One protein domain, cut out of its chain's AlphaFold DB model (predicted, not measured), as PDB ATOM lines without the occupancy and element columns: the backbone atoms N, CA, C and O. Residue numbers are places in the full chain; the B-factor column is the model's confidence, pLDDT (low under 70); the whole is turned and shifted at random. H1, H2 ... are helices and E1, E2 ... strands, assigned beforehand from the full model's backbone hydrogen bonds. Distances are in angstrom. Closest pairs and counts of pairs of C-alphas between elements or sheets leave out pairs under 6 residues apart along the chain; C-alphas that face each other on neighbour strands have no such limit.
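This is residues 312 to 404 of the 404 residues of an uncharacterized protein of Syntrophomonadaceae bacterium (UniProt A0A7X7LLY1). A small twisted sheet of three strands, E1, E2 and E3, stands in the middle, with H1 and H3 over one face and H4 over the other. H2 packs on H1 and only grazes the sheet. The printed part has 93 residues, with four named helices and three named strands in the order H1 E1 E2 E3 H2 H3 H4. The sheet, E1 E2 E3, is a meander, each strand the antiparallel neighbour of the one before; the class is mixed. The whole is compact, with a radius of gyration of the C-alphas of 13.0 A and spans of 39 by 29 by 21 A.

H1, residues 312 to 321, runs along E1, residues 328 to 334, at a height over the sheet of 10.5 A; their closest C-alphas, Thr 321 and Tyr 330, are 6.1 A apart. E1 forms a hairpin with E2, residues 339 to 344, with N 329 and O 343 within hydrogen-bond range at 2.8 A. E2 forms another with E3, residues 350 to 354, with N 340 and O 353 at 2.9 A. H2, residues 355 to 366, touches H1 at a steep tilt of 60 degrees; the closest C-alphas, Leu 320 and Ala 366, are 4.6 A apart. H3, residues 374 to 381, is on the same face as H1, across the strands. H4, residues 391 to 402, is on the opposite face, along the strands; its height over the sheet is 10.5 A. Every O i to N i+4 pair is within hydrogen-bond range in H1, H3 and H4, and 6 of 8 in H2.

H1 begins at C-alpha 312 (173.004, 154.868, 152.016). E1 spans 18.0 A, E2 16.2 A and H4 16.3 A. H4 ends at C-alpha 402 (191.762, 158.699, 142.184).

The farthest C-alphas, Asn 371 and Ser 403, are 41.1 A apart. The printed part has no cut and no long link; no printed residue is under 70.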
ATOM      1  N   TYR A 312     174.321 154.243 151.915       96.06
ATOM      2  CA  TYR A 312     173.004 154.868 152.016       96.06
ATOM      3  C   TYR A 312     173.020 156.346 151.621       96.06
ATOM      4  O   TYR A 312     172.038 156.806 151.043       96.06
ATOM      5  N   TYR A 313     174.135 157.057 151.824       97.00
ATOM      6  CA  TYR A 313     174.321 158.390 151.243       97.00
ATOM      7  C   TYR A 313     174.231 158.336 149.716       97.00
ATOM      8  O   TYR A 313     173.480 159.111 149.130       97.00
ATOM      9  N   TYR A 314     174.904 157.372 149.079       96.62
ATOM     10  CA  TYR A 314     174.817 157.172 147.629       96.62
ATOM     11  C   TYR A 314     173.387 156.869 147.158       96.62
ATOM     12  O   TYR A 314     172.920 157.464 146.192       96.62
ATOM     13  N   ARG A 315     172.640 156.001 147.859       96.88
ATOM     14  CA  ARG A 315     171.236 155.695 147.505       96.88
ATOM     15  C   ARG A 315     170.317 156.912 147.603       96.88
ATOM     16  O   ARG A 315     169.463 157.101 146.736       96.88
ATOM     17  N   ILE A 316     170.484 157.731 148.639       97.12
ATOM     18  CA  ILE A 316     169.693 158.954 148.816       97.12
ATOM     19  C   ILE A 316     170.087 159.994 147.761       97.12
ATOM     20  O   ILE A 316     169.207 160.618 147.169       97.12
ATOM     21  N   SER A 317     171.385 160.129 147.472       96.88
ATOM     22  CA  SER A 317     171.893 160.992 146.401       96.88
ATOM     23  C   SER A 317     171.307 160.612 145.050       96.88
ATOM     24  O   SER A 317     170.748 161.454 144.356       96.88
ATOM     25  N   GLU A 318     171.341 159.327 144.703       95.94
ATOM     26  CA  GLU A 318     170.778 158.801 143.464       95.94
ATOM     27  C   GLU A 318     169.276 159.121 143.345       95.94
ATOM     28  O   GLU A 318     168.811 159.580 142.302       95.94
ATOM     29  N   ALA A 319     168.507 158.940 144.422       95.31
ATOM     30  CA  ALA A 319     167.081 159.262 144.437       95.31
ATOM     31  C   ALA A 319     166.802 160.769 144.296       95.31
ATOM     32  O   ALA A 319     165.874 161.156 143.585       95.31
ATOM     33  N   LEU A 320     167.598 161.619 144.952       95.56
ATOM     34  CA  LEU A 320     167.463 163.074 144.895       95.56
ATOM     35  C   LEU A 320     167.876 163.624 143.523       95.56
ATOM     36  O   LEU A 320     167.142 164.391 142.903       95.56
ATOM     37  N   THR A 321     169.037 163.206 143.026       95.00
ATOM     38  CA  THR A 321     169.644 163.732 141.798       95.00
ATOM     39  C   THR A 321     168.877 163.347 140.538       95.00
ATOM     40  O   THR A 321     168.795 164.154 139.616       95.00
ATOM     41  N   ARG A 322     168.209 162.184 140.511       93.12
ATOM     42  CA  ARG A 322     167.286 161.800 139.421       93.12
ATOM     43  C   ARG A 322     166.106 162.761 139.243       93.12
ATOM     44  O   ARG A 322     165.464 162.748 138.192       93.12
ATOM     45  N   LYS A 323     165.783 163.562 140.262       91.25
ATOM     46  CA  LYS A 323     164.697 164.550 140.207       91.25
ATOM     47  C   LYS A 323     165.152 165.894 139.634       91.25
ATOM     48  O   LYS A 323     164.289 166.673 139.241       91.25
ATOM     49  N   LEU A 324     166.461 166.146 139.543       91.50
ATOM     50  CA  LEU A 324     167.020 167.348 138.918       91.50
ATOM     51  C   LEU A 324     166.695 167.319 137.420       91.50
ATOM     52  O   LEU A 324     166.933 166.314 136.749       91.50
ATOM     53  N   ARG A 325     166.081 168.383 136.896       74.12
ATOM     54  CA  ARG A 325     165.439 168.332 135.566       74.12
ATOM     55  C   ARG A 325     165.776 169.496 134.653       74.12
ATOM     56  O   ARG A 325     165.495 169.386 133.459       74.12
ATOM     57  N   ARG A 326     166.316 170.610 135.156       79.38
ATOM     58  CA  ARG A 326     166.420 171.831 134.342       79.38
ATOM     59  C   ARG A 326     167.780 172.492 134.425       79.38
ATOM     60  O   ARG A 326     168.504 172.505 133.428       79.38
ATOM     61  N   ALA A 327     168.132 173.051 135.574       88.81
ATOM     62  CA  ALA A 327     169.237 174.000 135.625       88.81
ATOM     63  C   ALA A 327     170.603 173.342 135.887       88.81
ATOM     64  O   ALA A 327     171.643 173.863 135.471       88.81
ATOM     65  N   VAL A 328     170.596 172.167 136.515       94.38
ATOM     66  CA  VAL A 328     171.796 171.422 136.905       94.38
ATOM     67  C   VAL A 328     171.671 169.946 136.542       94.38
ATOM     68  O   VAL A 328     170.576 169.391 136.490       94.38
ATOM     69  N   SER A 329     172.804 169.304 136.286       94.12
ATOM     70  CA  SER A 329     172.923 167.855 136.139       94.12
ATOM     71  C   SER A 329     173.918 167.307 137.157       94.12
ATOM     72  O   SER A 329     174.942 167.928 137.444       94.12
ATOM     73  N   TYR A 330     173.608 166.143 137.722       95.62
ATOM     74  CA  TYR A 330     174.568 165.390 138.523       95.62
ATOM     75  C   TYR A 330     175.768 164.992 137.659       95.62
ATOM     76  O   TYR A 330     175.591 164.598 136.503       95.62
ATOM     77  N   TYR A 331     176.974 165.124 138.210       94.75
ATOM     78  CA  TYR A 331     178.209 164.767 137.520       94.75
ATOM     79  C   TYR A 331     178.937 163.609 138.211       94.75
ATOM     80  O   TYR A 331     179.152 162.579 137.577       94.75
ATOM     81  N   SER A 332     179.287 163.757 139.489       94.62
ATOM     82  CA  SER A 332     179.971 162.718 140.268       94.62
ATOM     83  C   SER A 332     179.813 162.958 141.768       94.62
ATOM     84  O   SER A 332     179.469 164.061 142.193       94.62
ATOM     85  N   GLU A 333     180.073 161.942 142.589       95.00
ATOM     86  CA  GLU A 333     180.190 162.095 144.040       95.00
ATOM     87  C   GLU A 333     181.272 161.175 144.628       95.00
ATOM     88  O   GLU A 333     181.531 160.078 144.126       95.00
ATOM     89  N   ASN A 334     181.919 161.622 145.702       94.00
ATOM     90  CA  ASN A 334     182.981 160.902 146.387       94.00
ATOM     91  C   ASN A 334     182.847 161.060 147.906       94.00
ATOM     92  O   ASN A 334     183.110 162.122 148.471       94.00
ATOM     93  N   PHE A 335     182.484 159.976 148.592       93.00
ATOM     94  CA  PHE A 335     182.266 160.007 150.034       93.00
ATOM     95  C   PHE A 335     183.557 160.167 150.844       93.00
ATOM     96  O   PHE A 335     183.541 160.832 151.881       93.00
ATOM     97  N   ARG A 336     184.686 159.612 150.372       93.12
ATOM     98  CA  ARG A 336     185.995 159.712 151.046       93.12
ATOM     99  C   ARG A 336     186.466 161.161 151.146       93.12
ATOM    100  O   ARG A 336     187.007 161.544 152.178       93.12
ATOM    101  N   PHE A 337     186.228 161.948 150.100       94.62
ATOM    102  CA  PHE A 337     186.544 163.380 150.066       94.62
ATOM    103  C   PHE A 337     185.373 164.267 150.513       94.62
ATOM    104  O   PHE A 337     185.547 165.468 150.667       94.62
ATOM    105  N   ASN A 338     184.214 163.667 150.806       96.75
ATOM    106  CA  ASN A 338     182.972 164.346 151.162       96.75
ATOM    107  C   ASN A 338     182.513 165.360 150.102       96.75
ATOM    108  O   ASN A 338     182.081 166.459 150.433       96.75
ATOM    109  N   GLU A 339     182.593 164.988 148.828       97.00
ATOM    110  CA  GLU A 339     182.316 165.880 147.703       97.00
ATOM    111  C   GLU A 339     181.188 165.352 146.818       97.00
ATOM    112  O   GLU A 339     181.121 164.163 146.508       97.00
ATOM    113  N   ILE A 340     180.310 166.248 146.380       97.81
ATOM    114  CA  ILE A 340     179.338 166.001 145.315       97.81
ATOM    115  C   ILE A 340     179.434 167.112 144.279       97.81
ATOM    116  O   ILE A 340     179.451 168.300 144.609       97.81
ATOM    117  N   THR A 341     179.506 166.715 143.016       97.31
ATOM    118  CA  THR A 341     179.750 167.610 141.896       97.31
ATOM    119  C   THR A 341     178.531 167.676 140.993       97.31
ATOM    120  O   THR A 341     178.002 166.662 140.529       97.31
ATOM    121  N   PHE A 342     178.127 168.903 140.684       97.44
ATOM    122  CA  PHE A 342     177.052 169.208 139.752       97.44
ATOM    123  C   PHE A 342     177.580 170.031 138.585       97.44
ATOM    124  O   PHE A 342     178.458 170.878 138.751       97.44
ATOM    125  N   ARG A 343     177.011 169.816 137.402       96.38
ATOM    126  CA  ARG A 343     177.233 170.633 136.213       96.38
ATOM    127  C   ARG A 343     176.061 171.585 136.027       96.38
ATOM    128  O   ARG A 343     174.915 171.159 135.940       96.38
ATOM    129  N   GLU A 344     176.347 172.871 135.903       95.38
ATOM    130  CA  GLU A 344     175.371 173.866 135.473       95.38
ATOM    131  C   GLU A 344     175.107 173.708 133.978       95.38
ATOM    132  O   GLU A 344     176.017 173.832 133.152       95.38
ATOM    133  N   ASN A 345     173.854 173.461 133.604       93.56
ATOM    134  CA  ASN A 345     173.514 173.151 132.216       93.56
ATOM    135  C   ASN A 345     173.668 174.375 131.296       93.56
ATOM    136  O   ASN A 345     174.017 174.219 130.129       93.56
ATOM    137  N   VAL A 346     173.453 175.589 131.822       91.88
ATOM    138  CA  VAL A 346     173.526 176.847 131.053       91.88
ATOM    139  C   VAL A 346     174.970 177.274 130.783       91.88
ATOM    140  O   VAL A 346     175.316 177.615 129.657       91.88
ATOM    141  N   THR A 347     175.821 177.271 131.811       92.75
ATOM    142  CA  THR A 347     177.204 177.772 131.710       92.75
ATOM    143  C   THR A 347     178.201 176.670 131.346       92.75
ATOM    144  O   THR A 347     179.328 176.960 130.943       92.75
ATOM    145  N   GLY A 348     177.820 175.401 131.528       94.00
ATOM    146  CA  GLY A 348     178.711 174.249 131.424       94.00
ATOM    147  C   GLY A 348     179.765 174.171 132.534       94.00
ATOM    148  O   GLY A 348     180.658 173.329 132.442       94.00
ATOM    149  N   LYS A 349     179.696 175.043 133.550       96.69
ATOM    150  CA  LYS A 349     180.613 175.061 134.696       96.69
ATOM    151  C   LYS A 349     180.188 174.052 135.756       96.69
ATOM    152  O   LYS A 349     179.042 173.615 135.794       96.69
ATOM    153  N   TYR A 350     181.124 173.711 136.628       97.62
ATOM    154  CA  TYR A 350     180.940 172.723 137.681       97.62
ATOM    155  C   TYR A 350     180.975 173.364 139.064       97.62
ATOM    156  O   TYR A 350     181.699 174.338 139.294       97.62
ATOM    157  N   VAL A 351     180.195 172.793 139.974       97.31
ATOM    158  CA  VAL A 351     180.094 173.187 141.380       97.31
ATOM    159  C   VAL A 351     180.353 171.956 142.231       97.31
ATOM    160  O   VAL A 351     179.667 170.953 142.052       97.31
ATOM    161  N   ILE A 352     181.312 172.048 143.148       96.81
ATOM    162  CA  ILE A 352     181.602 171.009 144.143       96.81
ATOM    163  C   ILE A 352     181.004 171.459 145.475       96.81
ATOM    164  O   ILE A 352     181.221 172.602 145.887       96.81
ATOM    165  N   LEU A 353     180.245 170.580 146.125       97.56
ATOM    166  CA  LEU A 353     179.615 170.799 147.428       97.56
ATOM    167  C   LEU A 353     180.014 169.710 148.416       97.56
ATOM    168  O   LEU A 353     180.407 168.619 148.011       97.56
ATOM    169  N   ASP A 354     179.844 170.000 149.703       97.56
ATOM    170  CA  ASP A 354     179.976 169.002 150.761       97.56
ATOM    171  C   ASP A 354     178.864 167.950 150.634       97.56
ATOM    172  O   ASP A 354     177.675 168.280 150.676       97.56
ATOM    173  N   PHE A 355     179.244 166.688 150.427       97.56
ATOM    174  CA  PHE A 355     178.302 165.621 150.102       97.56
ATOM    175  C   PHE A 355     177.348 165.323 151.256       97.56
ATOM    176  O   PHE A 355     176.128 165.305 151.070       97.56
ATOM    177  N   LYS A 356     177.883 165.114 152.461       96.88
ATOM    178  CA  LYS A 356     177.076 164.802 153.645       96.88
ATOM    179  C   LYS A 356     176.142 165.946 153.992       96.88
ATOM    180  O   LYS A 356     174.960 165.692 154.224       96.88
ATOM    181  N   ASP A 357     176.637 167.180 153.994       96.94
ATOM    182  CA  ASP A 357     175.820 168.347 154.315       96.94
ATOM    183  C   ASP A 357     174.726 168.566 153.270       96.94
ATOM    184  O   ASP A 357     173.578 168.835 153.632       96.94
ATOM    185  N   PHE A 358     175.042 168.395 151.982       97.50
ATOM    186  CA  PHE A 358     174.056 168.491 150.908       97.50
ATOM    187  C   PHE A 358     172.937 167.456 151.079       97.50
ATOM    188  O   PHE A 358     171.757 167.814 151.064       97.50
ATOM    189  N   ILE A 359     173.289 166.187 151.305       97.56
ATOM    190  CA  ILE A 359     172.300 165.120 151.485       97.56
ATOM    191  C   ILE A 359     171.482 165.323 152.761       97.56
ATOM    192  O   ILE A 359     170.258 165.243 152.705       97.56
ATOM    193  N   ASN A 360     172.112 165.646 153.893       95.62
ATOM    194  CA  ASN A 360     171.397 165.894 155.149       95.62
ATOM    195  C   ASN A 360     170.433 167.085 155.030       95.62
ATOM    196  O   ASN A 360     169.330 167.044 155.573       95.62
ATOM    197  N   ARG A 361     170.815 168.134 154.288       95.62
ATOM    198  CA  ARG A 361     169.970 169.313 154.060       95.62
ATOM    199  C   ARG A 361     168.725 168.993 153.237       95.62
ATOM    200  O   ARG A 361     167.660 169.532 153.526       95.62
ATOM    201  N   PHE A 362     168.850 168.141 152.223       96.62
ATOM    202  CA  PHE A 362     167.774 167.861 151.267       96.62
ATOM    203  C   PHE A 362     167.175 166.459 151.391       96.62
ATOM    204  O   PHE A 362     166.410 166.036 150.526       96.62
ATOM    205  N   ILE A 363     167.451 165.752 152.490       95.81
ATOM    206  CA  ILE A 363     166.920 164.407 152.738       95.81
ATOM    207  C   ILE A 363     165.387 164.382 152.669       95.81
ATOM    208  O   ILE A 363     164.812 163.495 152.049       95.81
ATOM    209  N   LEU A 364     164.711 165.401 153.205       95.69
ATOM    210  CA  LEU A 364     163.246 165.487 153.165       95.69
ATOM    211  C   LEU A 364     162.704 165.663 151.738       95.69
ATOM    212  O   LEU A 364     161.628 165.161 151.424       95.69
ATOM    213  N   VAL A 365     163.448 166.341 150.858       95.25
ATOM    214  CA  VAL A 365     163.094 166.464 149.434       95.25
ATOM    215  C   VAL A 365     163.297 165.124 148.724       95.25
ATOM    216  O   VAL A 365     162.466 164.704 147.915       95.25
ATOM    217  N   ALA A 366     164.377 164.409 149.058       95.00
ATOM    218  CA  ALA A 366     164.640 163.076 148.523       95.00
ATOM    219  C   ALA A 366     163.486 162.110 148.849       95.00
ATOM    220  O   ALA A 366     163.020 161.398 147.956       95.00
ATOM    221  N   TYR A 367     162.978 162.174 150.084       94.25
ATOM    222  CA  TYR A 367     161.863 161.368 150.584       94.25
ATOM    223  C   TYR A 367     160.457 161.932 150.301       94.25
ATOM    224  O   TYR A 367     159.479 161.365 150.771       94.25
ATOM    225  N   GLU A 368     160.336 163.017 149.529       92.94
ATOM    226  CA  GLU A 368     159.036 163.582 149.108       92.94
ATOM    227  C   GLU A 368     158.139 164.030 150.273       92.94
ATOM    228  O   GLU A 368     156.918 164.048 150.171       92.94
ATOM    229  N   CYS A 369     158.756 164.432 151.383       91.38
ATOM    230  CA  CYS A 369     158.069 164.863 152.601       91.38
ATOM    231  C   CYS A 369     158.510 166.260 153.074       91.38
ATOM    232  O   CYS A 369     158.282 166.644 154.223       91.38
ATOM    233  N   SER A 370     159.161 167.027 152.192       89.19
ATOM    234  CA  SER A 370     159.432 168.452 152.389       89.19
ATOM    235  C   SER A 370     158.361 169.315 151.724       89.19
ATOM    236  O   SER A 370     157.782 168.927 150.714       89.19
ATOM    237  N   ASN A 371     158.177 170.527 152.248       85.06
ATOM    238  CA  ASN A 371     157.490 171.597 151.520       85.06
ATOM    239  C   ASN A 371     158.393 172.220 150.441       85.06
ATOM    240  O   ASN A 371     157.899 172.918 149.559       85.06
ATOM    241  N   ASP A 372     159.708 172.001 150.533       89.31
ATOM    242  CA  ASP A 372     160.665 172.480 149.544       89.31
ATOM    243  C   ASP A 372     160.526 171.676 148.254       89.31
ATOM    244  O   ASP A 372     160.522 170.441 148.260       89.31
ATOM    245  N   SER A 373     160.451 172.389 147.137       89.44
ATOM    246  CA  SER A 373     160.423 171.786 145.814       89.44
ATOM    247  C   SER A 373     161.837 171.471 145.316       89.44
ATOM    248  O   SER A 373     162.843 171.888 145.901       89.44
ATOM    249  N   ILE A 374     161.938 170.738 144.205       92.31
ATOM    250  CA  ILE A 374     163.243 170.429 143.607       92.31
ATOM    251  C   ILE A 374     163.970 171.696 143.133       92.31
ATOM    252  O   ILE A 374     165.197 171.741 143.156       92.31
ATOM    253  N   GLU A 375     163.232 172.753 142.784       92.00
ATOM    254  CA  GLU A 375     163.783 174.060 142.420       92.00
ATOM    255  C   GLU A 375     164.612 174.667 143.558       92.00
ATOM    256  O   GLU A 375     165.668 175.229 143.299       92.00
ATOM    257  N   VAL A 376     164.219 174.471 144.823       93.81
ATOM    258  CA  VAL A 376     165.000 174.942 145.984       93.81
ATOM    259  C   VAL A 376     166.370 174.254 146.051       93.81
ATOM    260  O   VAL A 376     167.366 174.862 146.455       93.81
ATOM    261  N   VAL A 377     166.441 172.985 145.639       95.31
ATOM    262  CA  VAL A 377     167.698 172.230 145.552       95.31
ATOM    263  C   VAL A 377     168.568 172.780 144.422       95.31
ATOM    264  O   VAL A 377     169.760 173.017 144.630       95.31
ATOM    265  N   GLU A 378     167.978 173.026 143.246       94.69
ATOM    266  CA  GLU A 378     168.678 173.620 142.099       94.69
ATOM    267  C   GLU A 378     169.209 175.027 142.445       94.69
ATOM    268  O   GLU A 378     170.398 175.294 142.261       94.69
ATOM    269  N   ASP A 379     168.387 175.890 143.045       94.25
ATOM    270  CA  ASP A 379     168.760 177.244 143.479       94.25
ATOM    271  C   ASP A 379     169.886 177.229 144.512       94.25
ATOM    272  O   ASP A 379     170.810 178.047 144.461       94.25
ATOM    273  N   HIS A 380     169.852 176.270 145.442       95.25
ATOM    274  CA  HIS A 380     170.940 176.086 146.386       95.25
ATOM    275  C   HIS A 380     172.245 175.779 145.653       95.25
ATOM    276  O   HIS A 380     173.249 176.424 145.937       95.25
ATOM    277  N   ILE A 381     172.250 174.841 144.701       95.12
ATOM    278  CA  ILE A 381     173.449 174.499 143.916       95.12
ATOM    279  C   ILE A 381     173.967 175.731 143.152       95.12
ATOM    280  O   ILE A 381     175.175 176.003 143.153       95.12
ATOM    281  N   LEU A 382     173.053 176.513 142.574       94.12
ATOM    282  CA  LEU A 382     173.332 177.690 141.750       94.12
ATOM    283  C   LEU A 382     173.616 178.975 142.539       94.12
ATOM    284  O   LEU A 382     173.860 180.018 141.931       94.12
ATOM    285  N   GLN A 383     173.631 178.913 143.871       94.06
ATOM    286  CA  GLN A 383     173.769 180.087 144.729       94.06
ATOM    287  C   GLN A 383     174.962 180.984 144.317       94.06
ATOM    288  O   GLN A 383     176.089 180.483 144.172       94.06
ATOM    289  N   PRO A 384     174.750 182.311 144.181       85.00
ATOM    290  CA  PRO A 384     175.813 183.258 143.861       85.00
ATOM    291  C   PRO A 384     176.960 183.214 144.878       85.00
ATOM    292  O   PRO A 384     176.738 183.077 146.079       85.00
ATOM    293  N   GLY A 385     178.199 183.347 144.395       86.19
ATOM    294  CA  GLY A 385     179.409 183.348 145.230       86.19
ATOM    295  C   GLY A 385     180.061 181.977 145.426       86.19
ATOM    296  O   GLY A 385     181.183 181.900 145.923       86.19
ATOM    297  N   ARG A 386     179.419 180.890 144.989       92.44
ATOM    298  CA  ARG A 386     180.061 179.571 144.936       92.44
ATOM    299  C   ARG A 386     181.102 179.518 143.821       92.44
ATOM    300  O   ARG A 386     180.875 180.015 142.719       92.44
ATOM    301  N   LYS A 387     182.234 178.863 144.094       94.12
ATOM    302  CA  LYS A 387     183.291 178.663 143.098       94.12
ATOM    303  C   LYS A 387     182.743 177.872 141.904       94.12
ATOM    304  O   LYS A 387     181.924 176.964 142.063       94.12
ATOM    305  N   ARG A 388     183.163 178.265 140.703       96.50
ATOM    306  CA  ARG A 388     182.804 177.623 139.436       96.50
ATOM    307  C   ARG A 388     184.057 177.095 138.778       96.50
ATOM    308  O   ARG A 388     185.003 177.850 138.576       96.50
ATOM    309  N   HIS A 389     184.029 175.821 138.428       96.75
ATOM    310  CA  HIS A 389     185.153 175.121 137.831       96.75
ATOM    311  C   HIS A 389     184.874 174.839 136.354       96.75
ATOM    312  O   HIS A 389     183.737 174.615 135.932       96.75
ATOM    313  N   SER A 390     185.916 174.901 135.541       96.44
ATOM    314  CA  SER A 390     185.936 174.363 134.188       96.44
ATOM    315  C   SER A 390     186.017 172.837 134.213       96.44
ATOM    316  O   SER A 390     186.367 172.232 135.223       96.44
ATOM    317  N   LYS A 391     185.727 172.206 133.072       94.50
ATOM    318  CA  LYS A 391     185.838 170.753 132.923       94.50
ATOM    319  C   LYS A 391     187.259 170.242 133.201       94.50
ATOM    320  O   LYS A 391     187.407 169.270 133.924       94.50
ATOM    321  N   SER A 392     188.282 170.944 132.703       94.81
ATOM    322  CA  SER A 392     189.689 170.579 132.930       94.81
ATOM    323  C   SER A 392     190.049 170.578 134.414       94.81
ATOM    324  O   SER A 392     190.672 169.639 134.884       94.81
ATOM    325  N   GLU A 393     189.613 171.597 135.164       95.25
ATOM    326  CA  GLU A 393     189.884 171.679 136.606       95.25
ATOM    327  C   GLU A 393     189.228 170.528 137.380       95.25
ATOM    328  O   GLU A 393     189.812 170.041 138.344       95.25
ATOM    329  N   ILE A 394     188.037 170.082 136.964       95.50
ATOM    330  CA  ILE A 394     187.370 168.918 137.565       95.50
ATOM    331  C   ILE A 394     188.076 167.618 137.191       95.50
ATOM    332  O   ILE A 394     188.310 166.795 138.067       95.50
ATOM    333  N   ASP A 395     188.452 167.434 135.927       92.75
ATOM    334  CA  ASP A 395     189.124 166.210 135.482       92.75
ATOM    335  C   ASP A 395     190.490 166.036 136.170       92.75
ATOM    336  O   ASP A 395     190.877 164.920 136.522       92.75
ATOM    337  N   ASP A 396     191.217 167.133 136.393       92.31
ATOM    338  CA  ASP A 396     192.484 167.118 137.128       92.31
ATOM    339  C   ASP A 396     192.270 166.824 138.623       92.31
ATOM    340  O   ASP A 396     193.026 166.052 139.217       92.31
ATOM    341  N   HIS A 397     191.204 167.371 139.213       92.25
ATOM    342  CA  HIS A 397     190.798 167.088 140.593       92.25
ATOM    343  C   HIS A 397     190.384 165.622 140.793       92.25
ATOM    344  O   HIS A 397     190.855 164.973 141.725       92.25
ATOM    345  N   GLU A 398     189.589 165.051 139.884       89.25
ATOM    346  CA  GLU A 398     189.170 163.643 139.937       89.25
ATOM    347  C   GLU A 398     190.352 162.680 139.756       89.25
ATOM    348  O   GLU A 398     190.423 161.657 140.441       89.25
ATOM    349  N   LYS A 399     191.323 163.012 138.893       89.56
ATOM    350  CA  LYS A 399     192.572 162.238 138.766       89.56
ATOM    351  C   LYS A 399     193.399 162.274 140.045       89.56
ATOM    352  O   LYS A 399     193.925 161.241 140.452       89.56
ATOM    353  N   TYR A 400     193.520 163.447 140.665       87.81
ATOM    354  CA  TYR A 400     194.232 163.597 141.930       87.81
ATOM    355  C   TYR A 400     193.575 162.753 143.027       87.81
ATOM    356  O   TYR A 400     194.249 161.945 143.665       87.81
ATOM    357  N   ILE A 401     192.252 162.852 143.163       87.62
ATOM    358  CA  ILE A 401     191.450 162.038 144.083       87.62
ATOM    359  C   ILE A 401     191.621 160.538 143.823       87.62
ATOM    360  O   ILE A 401     191.801 159.777 144.768       87.62
ATOM    361  N   GLY A 402     191.600 160.106 142.559       78.44
ATOM    362  CA  GLY A 402     191.762 158.699 142.184       78.44
ATOM    363  C   GLY A 402     193.169 158.135 142.412       78.44
ATOM    364  O   GLY A 402     193.345 156.919 142.377       78.44
ATOM    365  N   SER A 403     194.167 158.996 142.637       78.50
ATOM    366  CA  SER A 403     195.554 158.603 142.920       78.50
ATOM    367  C   SER A 403     195.880 158.457 144.415       78.50
ATOM    368  O   SER A 403     196.954 157.956 144.752       78.50
ATOM    369  N   MET A 404     194.967 158.882 145.296       71.69
ATOM    370  CA  MET A 404     195.060 158.798 146.762       71.69
ATOM    371  C   MET A 404     194.246 157.639 147.324       71.69
ATOM    372  O   MET A 404     194.579 157.153 148.432       71.69
TER     373      MET A 404